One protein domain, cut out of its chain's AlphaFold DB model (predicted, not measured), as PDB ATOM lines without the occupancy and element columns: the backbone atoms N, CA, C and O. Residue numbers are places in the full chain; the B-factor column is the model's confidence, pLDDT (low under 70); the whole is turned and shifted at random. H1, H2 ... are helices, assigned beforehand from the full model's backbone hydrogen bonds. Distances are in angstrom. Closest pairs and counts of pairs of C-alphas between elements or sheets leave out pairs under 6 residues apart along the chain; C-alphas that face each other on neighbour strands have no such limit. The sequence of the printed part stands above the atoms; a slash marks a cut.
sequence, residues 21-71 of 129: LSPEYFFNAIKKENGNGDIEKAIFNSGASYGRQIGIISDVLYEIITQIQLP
ATOM      1  N   LEU A  21     108.439 209.716 136.468       60.44
ATOM      2  CA  LEU A  21     109.690 209.128 135.998       60.44
ATOM      3  C   LEU A  21     109.620 207.599 136.053       60.44
ATOM      4  O   LEU A  21     110.625 206.946 136.349       60.44
ATOM      5  N   SER A  22     108.446 207.001 135.817       75.56
ATOM      6  CA  SER A  22     108.401 205.554 135.637       75.56
ATOM      7  C   SER A  22     109.355 205.149 134.502       75.56
ATOM      8  O   SER A  22     109.520 205.901 133.531       75.56
ATOM      9  N   PRO A  23     110.015 203.982 134.602       71.62
ATOM     10  CA  PRO A  23     110.907 203.502 133.553       71.62
ATOM     11  C   PRO A  23     110.237 203.525 132.173       71.62
ATOM     12  O   PRO A  23     110.844 203.969 131.202       71.62
ATOM     13  N   GLU A  24     108.961 203.139 132.087       77.94
ATOM     14  CA  GLU A  24     108.150 203.270 130.877       77.94
ATOM     15  C   GLU A  24     108.103 204.704 130.329       77.94
ATOM     16  O   GLU A  24     108.384 204.891 129.147       77.94
ATOM     17  N   TYR A  25     107.789 205.721 131.140       77.75
ATOM     18  CA  TYR A  25     107.768 207.110 130.661       77.75
ATOM     19  C   TYR A  25     109.154 207.600 130.241       77.75
ATOM     20  O   TYR A  25     109.271 208.278 129.220       77.75
ATOM     21  N   PHE A  26     110.202 207.225 130.975       81.88
ATOM     22  CA  PHE A  26     111.576 207.607 130.655       81.88
ATOM     23  C   PHE A  26     112.017 207.075 129.286       81.88
ATOM     24  O   PHE A  26     112.477 207.850 128.447       81.88
ATOM     25  N   PHE A  27     111.842 205.774 129.028       84.75
ATOM     26  CA  PHE A  27     112.259 205.173 127.757       84.75
ATOM     27  C   PHE A  27     111.361 205.597 126.590       84.75
ATOM     28  O   PHE A  27     111.864 205.837 125.494       84.75
ATOM     29  N   ASN A  28     110.058 205.783 126.821       83.69
ATOM     30  CA  ASN A  28     109.131 206.269 125.793       83.69
ATOM     31  C   ASN A  28     109.363 207.744 125.423       83.69
ATOM     32  O   ASN A  28     108.966 208.175 124.342       83.69
ATOM     33  N   ALA A  29     110.006 208.524 126.297       84.50
ATOM     34  CA  ALA A  29     110.366 209.915 126.029       84.50
ATOM     35  C   ALA A  29     111.629 210.064 125.157       84.50
ATOM     36  O   ALA A  29     111.949 211.177 124.728       84.50
ATOM     37  N   ILE A  30     112.350 208.972 124.874       79.19
ATOM     38  CA  ILE A  30     113.538 208.997 124.017       79.19
ATOM     39  C   ILE A  30     113.094 209.230 122.574       79.19
ATOM     40  O   ILE A  30     112.483 208.375 121.931       79.19
ATOM     41  N   LYS A  31     113.409 210.420 122.056       82.31
ATOM     42  CA  LYS A  31     113.145 210.754 120.658       82.31
ATOM     43  C   LYS A  31     113.994 209.876 119.737       82.31
ATOM     44  O   LYS A  31     115.154 209.612 120.049       82.31
ATOM     45  N   LYS A  32     113.440 209.485 118.585       77.88
ATOM     46  CA  LYS A  32     114.083 208.554 117.635       77.88
ATOM     47  C   LYS A  32     115.456 209.030 117.154       77.88
ATOM     48  O   LYS A  32     116.322 208.213 116.866       77.88
ATOM     49  N   GLU A  33     115.656 210.340 117.076       81.94
ATOM     50  CA  GLU A  33     116.926 210.976 116.722       81.94
ATOM     51  C   GLU A  33     118.030 210.807 117.780       81.94
ATOM     52  O   GLU A  33     119.206 210.887 117.443       81.94
ATOM     53  N   ASN A  34     117.663 210.546 119.037       78.25
ATOM     54  CA  ASN A  34     118.589 210.393 120.161       78.25
ATOM     55  C   ASN A  34     118.767 208.927 120.589       78.25
ATOM     56  O   ASN A  34     119.542 208.653 121.500       78.25
ATOM     57  N   GLY A  35     118.035 207.998 119.967       82.25
ATOM     58  CA  GLY A  35     118.081 206.575 120.280       82.25
ATOM     59  C   GLY A  35     116.736 205.886 120.078       82.25
ATOM     60  O   GLY A  35     115.768 206.471 119.594       82.25
ATOM     61  N   ASN A  36     116.668 204.614 120.461       87.69
ATOM     62  CA  ASN A  36     115.436 203.835 120.431       87.69
ATOM     63  C   ASN A  36     115.085 203.388 121.851       87.69
ATOM     64  O   ASN A  36     115.784 202.554 122.420       87.69
ATOM     65  N   GLY A  37     113.981 203.910 122.391       86.25
ATOM     66  CA  GLY A  37     113.531 203.623 123.753       86.25
ATOM     67  C   GLY A  37     113.410 202.136 124.090       86.25
ATOM     68  O   GLY A  37     113.814 201.732 125.178       86.25
ATOM     69  N   ASP A  38     112.941 201.305 123.157       87.38
ATOM     70  CA  ASP A  38     112.809 199.858 123.376       87.38
ATOM     71  C   ASP A  38     114.177 199.180 123.510       87.38
ATOM     72  O   ASP A  38     114.373 198.313 124.366       87.38
ATOM     73  N   ILE A  39     115.145 199.608 122.693       86.88
ATOM     74  CA  ILE A  39     116.529 199.121 122.760       86.88
ATOM     75  C   ILE A  39     117.170 199.565 124.078       86.88
ATOM     76  O   ILE A  39     117.752 198.743 124.784       86.88
ATOM     77  N   GLU A  40     117.013 200.834 124.453       87.56
ATOM     78  CA  GLU A  40     117.572 201.379 125.696       87.56
ATOM     79  C   GLU A  40     116.997 200.699 126.938       87.56
ATOM     80  O   GLU A  40     117.728 200.366 127.874       87.56
ATOM     81  N   LYS A  41     115.693 200.409 126.927       88.31
ATOM     82  CA  LYS A  41     115.034 199.638 127.980       88.31
ATOM     83  C   LYS A  41     115.599 198.222 128.070       88.31
ATOM     84  O   LYS A  41     115.847 197.732 129.172       88.31
ATOM     85  N   ALA A  42     115.820 197.562 126.932       87.00
ATOM     86  CA  ALA A  42     116.403 196.223 126.897       87.00
ATOM     87  C   ALA A  42     117.834 196.205 127.468       87.00
ATOM     88  O   ALA A  42     118.144 195.355 128.303       87.00
ATOM     89  N   ILE A  43     118.670 197.177 127.089       86.31
ATOM     90  CA  ILE A  43     120.044 197.351 127.594       86.31
ATOM     91  C   ILE A  43     120.052 197.638 129.102       86.31
ATOM     92  O   ILE A  43     120.847 197.070 129.857       86.31
ATOM     93  N   PHE A  44     119.158 198.510 129.568       86.50
ATOM     94  CA  PHE A  44     119.021 198.815 130.989       86.50
ATOM     95  C   PHE A  44     118.660 197.560 131.793       86.50
ATOM     96  O   PHE A  44     119.316 197.255 132.792       86.50
ATOM     97  N   ASN A  45     117.670 196.797 131.323       86.81
ATOM     98  CA  ASN A  45     117.196 195.580 131.984       86.81
ATOM     99  C   ASN A  45     118.221 194.437 131.957       86.81
ATOM    100  O   ASN A  45     118.220 193.609 132.865       86.81
ATOM    101  N   SER A  46     119.122 194.392 130.971       86.19
ATOM    102  CA  SER A  46     120.217 193.413 130.932       86.19
ATOM    103  C   SER A  46     121.373 193.748 131.887       86.19
ATOM    104  O   SER A  46     122.400 193.073 131.873       86.19
ATOM    105  N   GLY A  47     121.248 194.812 132.691       82.81
ATOM    106  CA  GLY A  47     122.281 195.269 133.621       82.81
ATOM    107  C   GLY A  47     123.381 196.119 132.973       82.81
ATOM    108  O   GLY A  47     124.326 196.514 133.655       82.81
ATOM    109  N   ALA A  48     123.253 196.449 131.687       87.19
ATOM    110  CA  ALA A  48     124.195 197.282 130.940       87.19
ATOM    111  C   ALA A  48     123.749 198.753 130.891       87.19
ATOM    112  O   ALA A  48     123.991 199.451 129.911       87.19
ATOM    113  N   SER A  49     123.096 199.236 131.953       87.00
ATOM    114  CA  SER A  49     122.601 200.612 132.041       87.00
ATOM    115  C   SER A  49     123.708 201.654 131.837       87.00
ATOM    116  O   SER A  49     124.883 201.397 132.112       87.00
ATOM    117  N   TYR A  50     123.339 202.874 131.437       85.94
ATOM    118  CA  TYR A  50     124.288 203.984 131.287       85.94
ATOM    119  C   TYR A  50     125.166 204.206 132.523       85.94
ATOM    120  O   TYR A  50     126.369 204.411 132.401       85.94
ATOM    121  N   GLY A  51     124.596 204.090 133.727       85.88
ATOM    122  CA  GLY A  51     125.368 204.183 134.969       85.88
ATOM    123  C   GLY A  51     126.435 203.089 135.096       85.88
ATOM    124  O   GLY A  51     127.540 203.363 135.562       85.88
ATOM    125  N   ARG A  52     126.145 201.862 134.639       87.06
ATOM    126  CA  ARG A  52     127.120 200.763 134.600       87.06
ATOM    127  C   ARG A  52     128.205 201.018 133.559       87.06
ATOM    128  O   ARG A  52     129.376 200.820 133.872       87.06
ATOM    129  N   GLN A  53     127.830 201.476 132.365       89.44
ATOM    130  CA  GLN A  53     128.770 201.811 131.292       89.44
ATOM    131  C   GLN A  53     129.745 202.911 131.732       89.44
ATOM    132  O   GLN A  53     130.957 202.732 131.635       89.44
ATOM    133  N   ILE A  54     129.228 204.007 132.302       92.25
ATOM    134  CA  ILE A  54     130.043 205.099 132.854       92.25
ATOM    135  C   ILE A  54     130.939 204.582 133.978       92.25
ATOM    136  O   ILE A  54     132.115 204.920 134.011       92.25
ATOM    137  N   GLY A  55     130.419 203.733 134.870       89.81
ATOM    138  CA  GLY A  55     131.216 203.120 135.931       89.81
ATOM    139  C   GLY A  55     132.434 202.368 135.392       89.81
ATOM    140  O   GLY A  55     133.544 202.627 135.841       89.81
ATOM    141  N   ILE A  56     132.234 201.512 134.383       92.44
ATOM    142  CA  ILE A  56     133.315 200.752 133.738       92.44
ATOM    143  C   ILE A  56     134.343 201.694 133.102       92.44
ATOM    144  O   ILE A  56     135.542 201.514 133.296       92.44
ATOM    145  N   ILE A  57     133.889 202.716 132.369       95.00
ATOM    146  CA  ILE A  57     134.782 203.701 131.742       95.00
ATOM    147  C   ILE A  57     135.597 204.450 132.804       95.00
ATOM    148  O   ILE A  57     136.803 204.625 132.636       95.00
ATOM    149  N   SER A  58     134.965 204.864 133.906       92.19
ATOM    150  CA  SER A  58     135.644 205.540 135.013       92.19
ATOM    151  C   SER A  58     136.685 204.649 135.688       92.19
ATOM    152  O   SER A  58     137.773 205.134 135.991       92.19
ATOM    153  N   ASP A  59     136.390 203.363 135.893       90.31
ATOM    154  CA  ASP A  59     137.332 202.411 136.493       90.31
ATOM    155  C   ASP A  59     138.566 202.217 135.596       90.31
ATOM    156  O   ASP A  59     139.700 202.325 136.065       90.31
ATOM    157  N   VAL A  60     138.357 202.042 134.286       93.31
ATOM    158  CA  VAL A  60     139.447 201.949 133.299       93.31
ATOM    159  C   VAL A  60     140.279 203.231 133.281       93.31
ATOM    160  O   VAL A  60     141.507 203.181 133.321       93.31
ATOM    161  N   LEU A  61     139.633 204.399 133.257       91.50
ATOM    162  CA  LEU A  61     140.341 205.676 133.269       91.50
ATOM    163  C   LEU A  61     141.155 205.858 134.557       91.50
ATOM    164  O   LEU A  61     142.289 206.333 134.503       91.50
ATOM    165  N   TYR A  62     140.613 205.456 135.708       89.19
ATOM    166  CA  TYR A  62     141.325 205.489 136.985       89.19
ATOM    167  C   TYR A  62     142.580 204.611 136.959       89.19
ATOM    168  O   TYR A  62     143.647 205.047 137.406       89.19
ATOM    169  N   GLU A  63     142.481 203.406 136.401       88.44
ATOM    170  CA  GLU A  63     143.616 202.499 136.242       88.44
ATOM    171  C   GLU A  63     144.702 203.118 135.348       88.44
ATOM    172  O   GLU A  63     145.862 203.198 135.756       88.44
ATOM    173  N   ILE A  64     144.316 203.666 134.190       90.12
ATOM    174  CA  ILE A  64     145.228 204.347 133.258       90.12
ATOM    175  C   ILE A  64     145.962 205.502 133.951       90.12
ATOM    176  O   ILE A  64     147.190 205.592 133.888       90.12
ATOM    177  N   ILE A  65     145.231 206.377 134.649       87.75
ATOM    178  CA  ILE A  65     145.806 207.524 135.372       87.75
ATOM    179  C   ILE A  65     146.825 207.055 136.422       87.75
ATOM    180  O   ILE A  65     147.846 207.714 136.638       87.75
ATOM    181  N   THR A  66     146.549 205.930 137.079       82.25
ATOM    182  CA  THR A  66     147.399 205.375 138.138       82.25
ATOM    183  C   THR A  66     148.667 204.732 137.571       82.25
ATOM    184  O   THR A  66     149.737 204.902 138.154       82.25
ATOM    185  N   GLN A  67     148.583 204.066 136.415       85.56
ATOM    186  CA  GLN A  67     149.731 203.436 135.751       85.56
ATOM    187  C   GLN A  67     150.660 204.446 135.064       85.56
ATOM    188  O   GLN A  67     151.877 204.314 135.151       85.56
ATOM    189  N   ILE A  68     150.105 205.470 134.406       85.75
ATOM    190  CA  ILE A  68     150.881 206.442 133.613       85.75
ATOM    191  C   ILE A  68     151.555 207.509 134.501       85.75
ATOM    192  O   ILE A  68     152.348 208.304 134.009       85.75
ATOM    193  N   GLN A  69     151.282 207.523 135.816       72.00
ATOM    194  CA  GLN A  69     151.819 208.519 136.760       72.00
ATOM    195  C   GLN A  69     151.634 209.945 136.233       72.00
ATOM    196  O   GLN A  69     152.557 210.761 136.220       72.00
ATOM    197  N   LEU A  70     150.414 210.237 135.770       76.25
ATOM    198  CA  LEU A  70     150.079 211.576 135.309       76.25
ATOM    199  C   LEU A  70     150.403 212.604 136.402       76.25
ATOM    200  O   LEU A  70     150.249 212.301 137.593       76.25
ATOM    201  N   PRO A  71     150.810 213.830 136.017       77.94
ATOM    202  CA  PRO A  71     151.010 214.912 136.963       77.94
ATOM    203  C   PRO A  71     149.794 215.016 137.876       77.94
ATOM    204  O   PRO A  71     148.656 214.967 137.397       77.94
TER     205      PRO A  71
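Overview. This is residues 21 to 71 of the 129 residues of an uncharacterized protein of Vibrio sp. CAIM 722 (UniProt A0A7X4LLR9). One long helix, H3, sticks out as an arm from a small head, which holds the short helical hairpin of H1 and H2. Residues 53 to 71 stand free, and this arm makes the length. The printed part has 51 residues, with three named helices in the order H1, H2, H3 and no named strand: all helix. It is extended, with a radius of gyration of the C-alphas of 15.6 A, and spans 44 by 22 by 18 A.

Arrangement. Start at H3, residues 50 to 67. It is close to but not clearly touching H2, residues 37 to 45; their closest C-alphas, of Phe 44 and Tyr 50, are 7.4 A apart. Their lines stand at a steep tilt of 60 degrees. H2 and H1, residues 23 to 28, touch as a hairpin, at a shallow tilt of 30 degrees, opposite ways; their closest C-alphas, of Phe 27 and Gly 37, are 4.5 A apart. H1 and H3 are apart. In H1, H2 and H3, every O i to N i+4 pair is within hydrogen-bond range.

Along the chain. Find C-alpha 50 at (124.288, 203.984, 131.287); from there H3 runs 25.8 A to C-alpha 67 at (149.731, 203.436, 135.751). H2 measures 12.1 A and H1 8.4 A, the latter from C-alpha 23 at (110.907, 203.502, 133.553).

Size, cuts and confidence. Look for the two C-alphas farthest apart, those of Glu 24 and Pro 71, at 44.8 A. The printed part has no cut and no long link. Residue 21 has a pLDDT under 70.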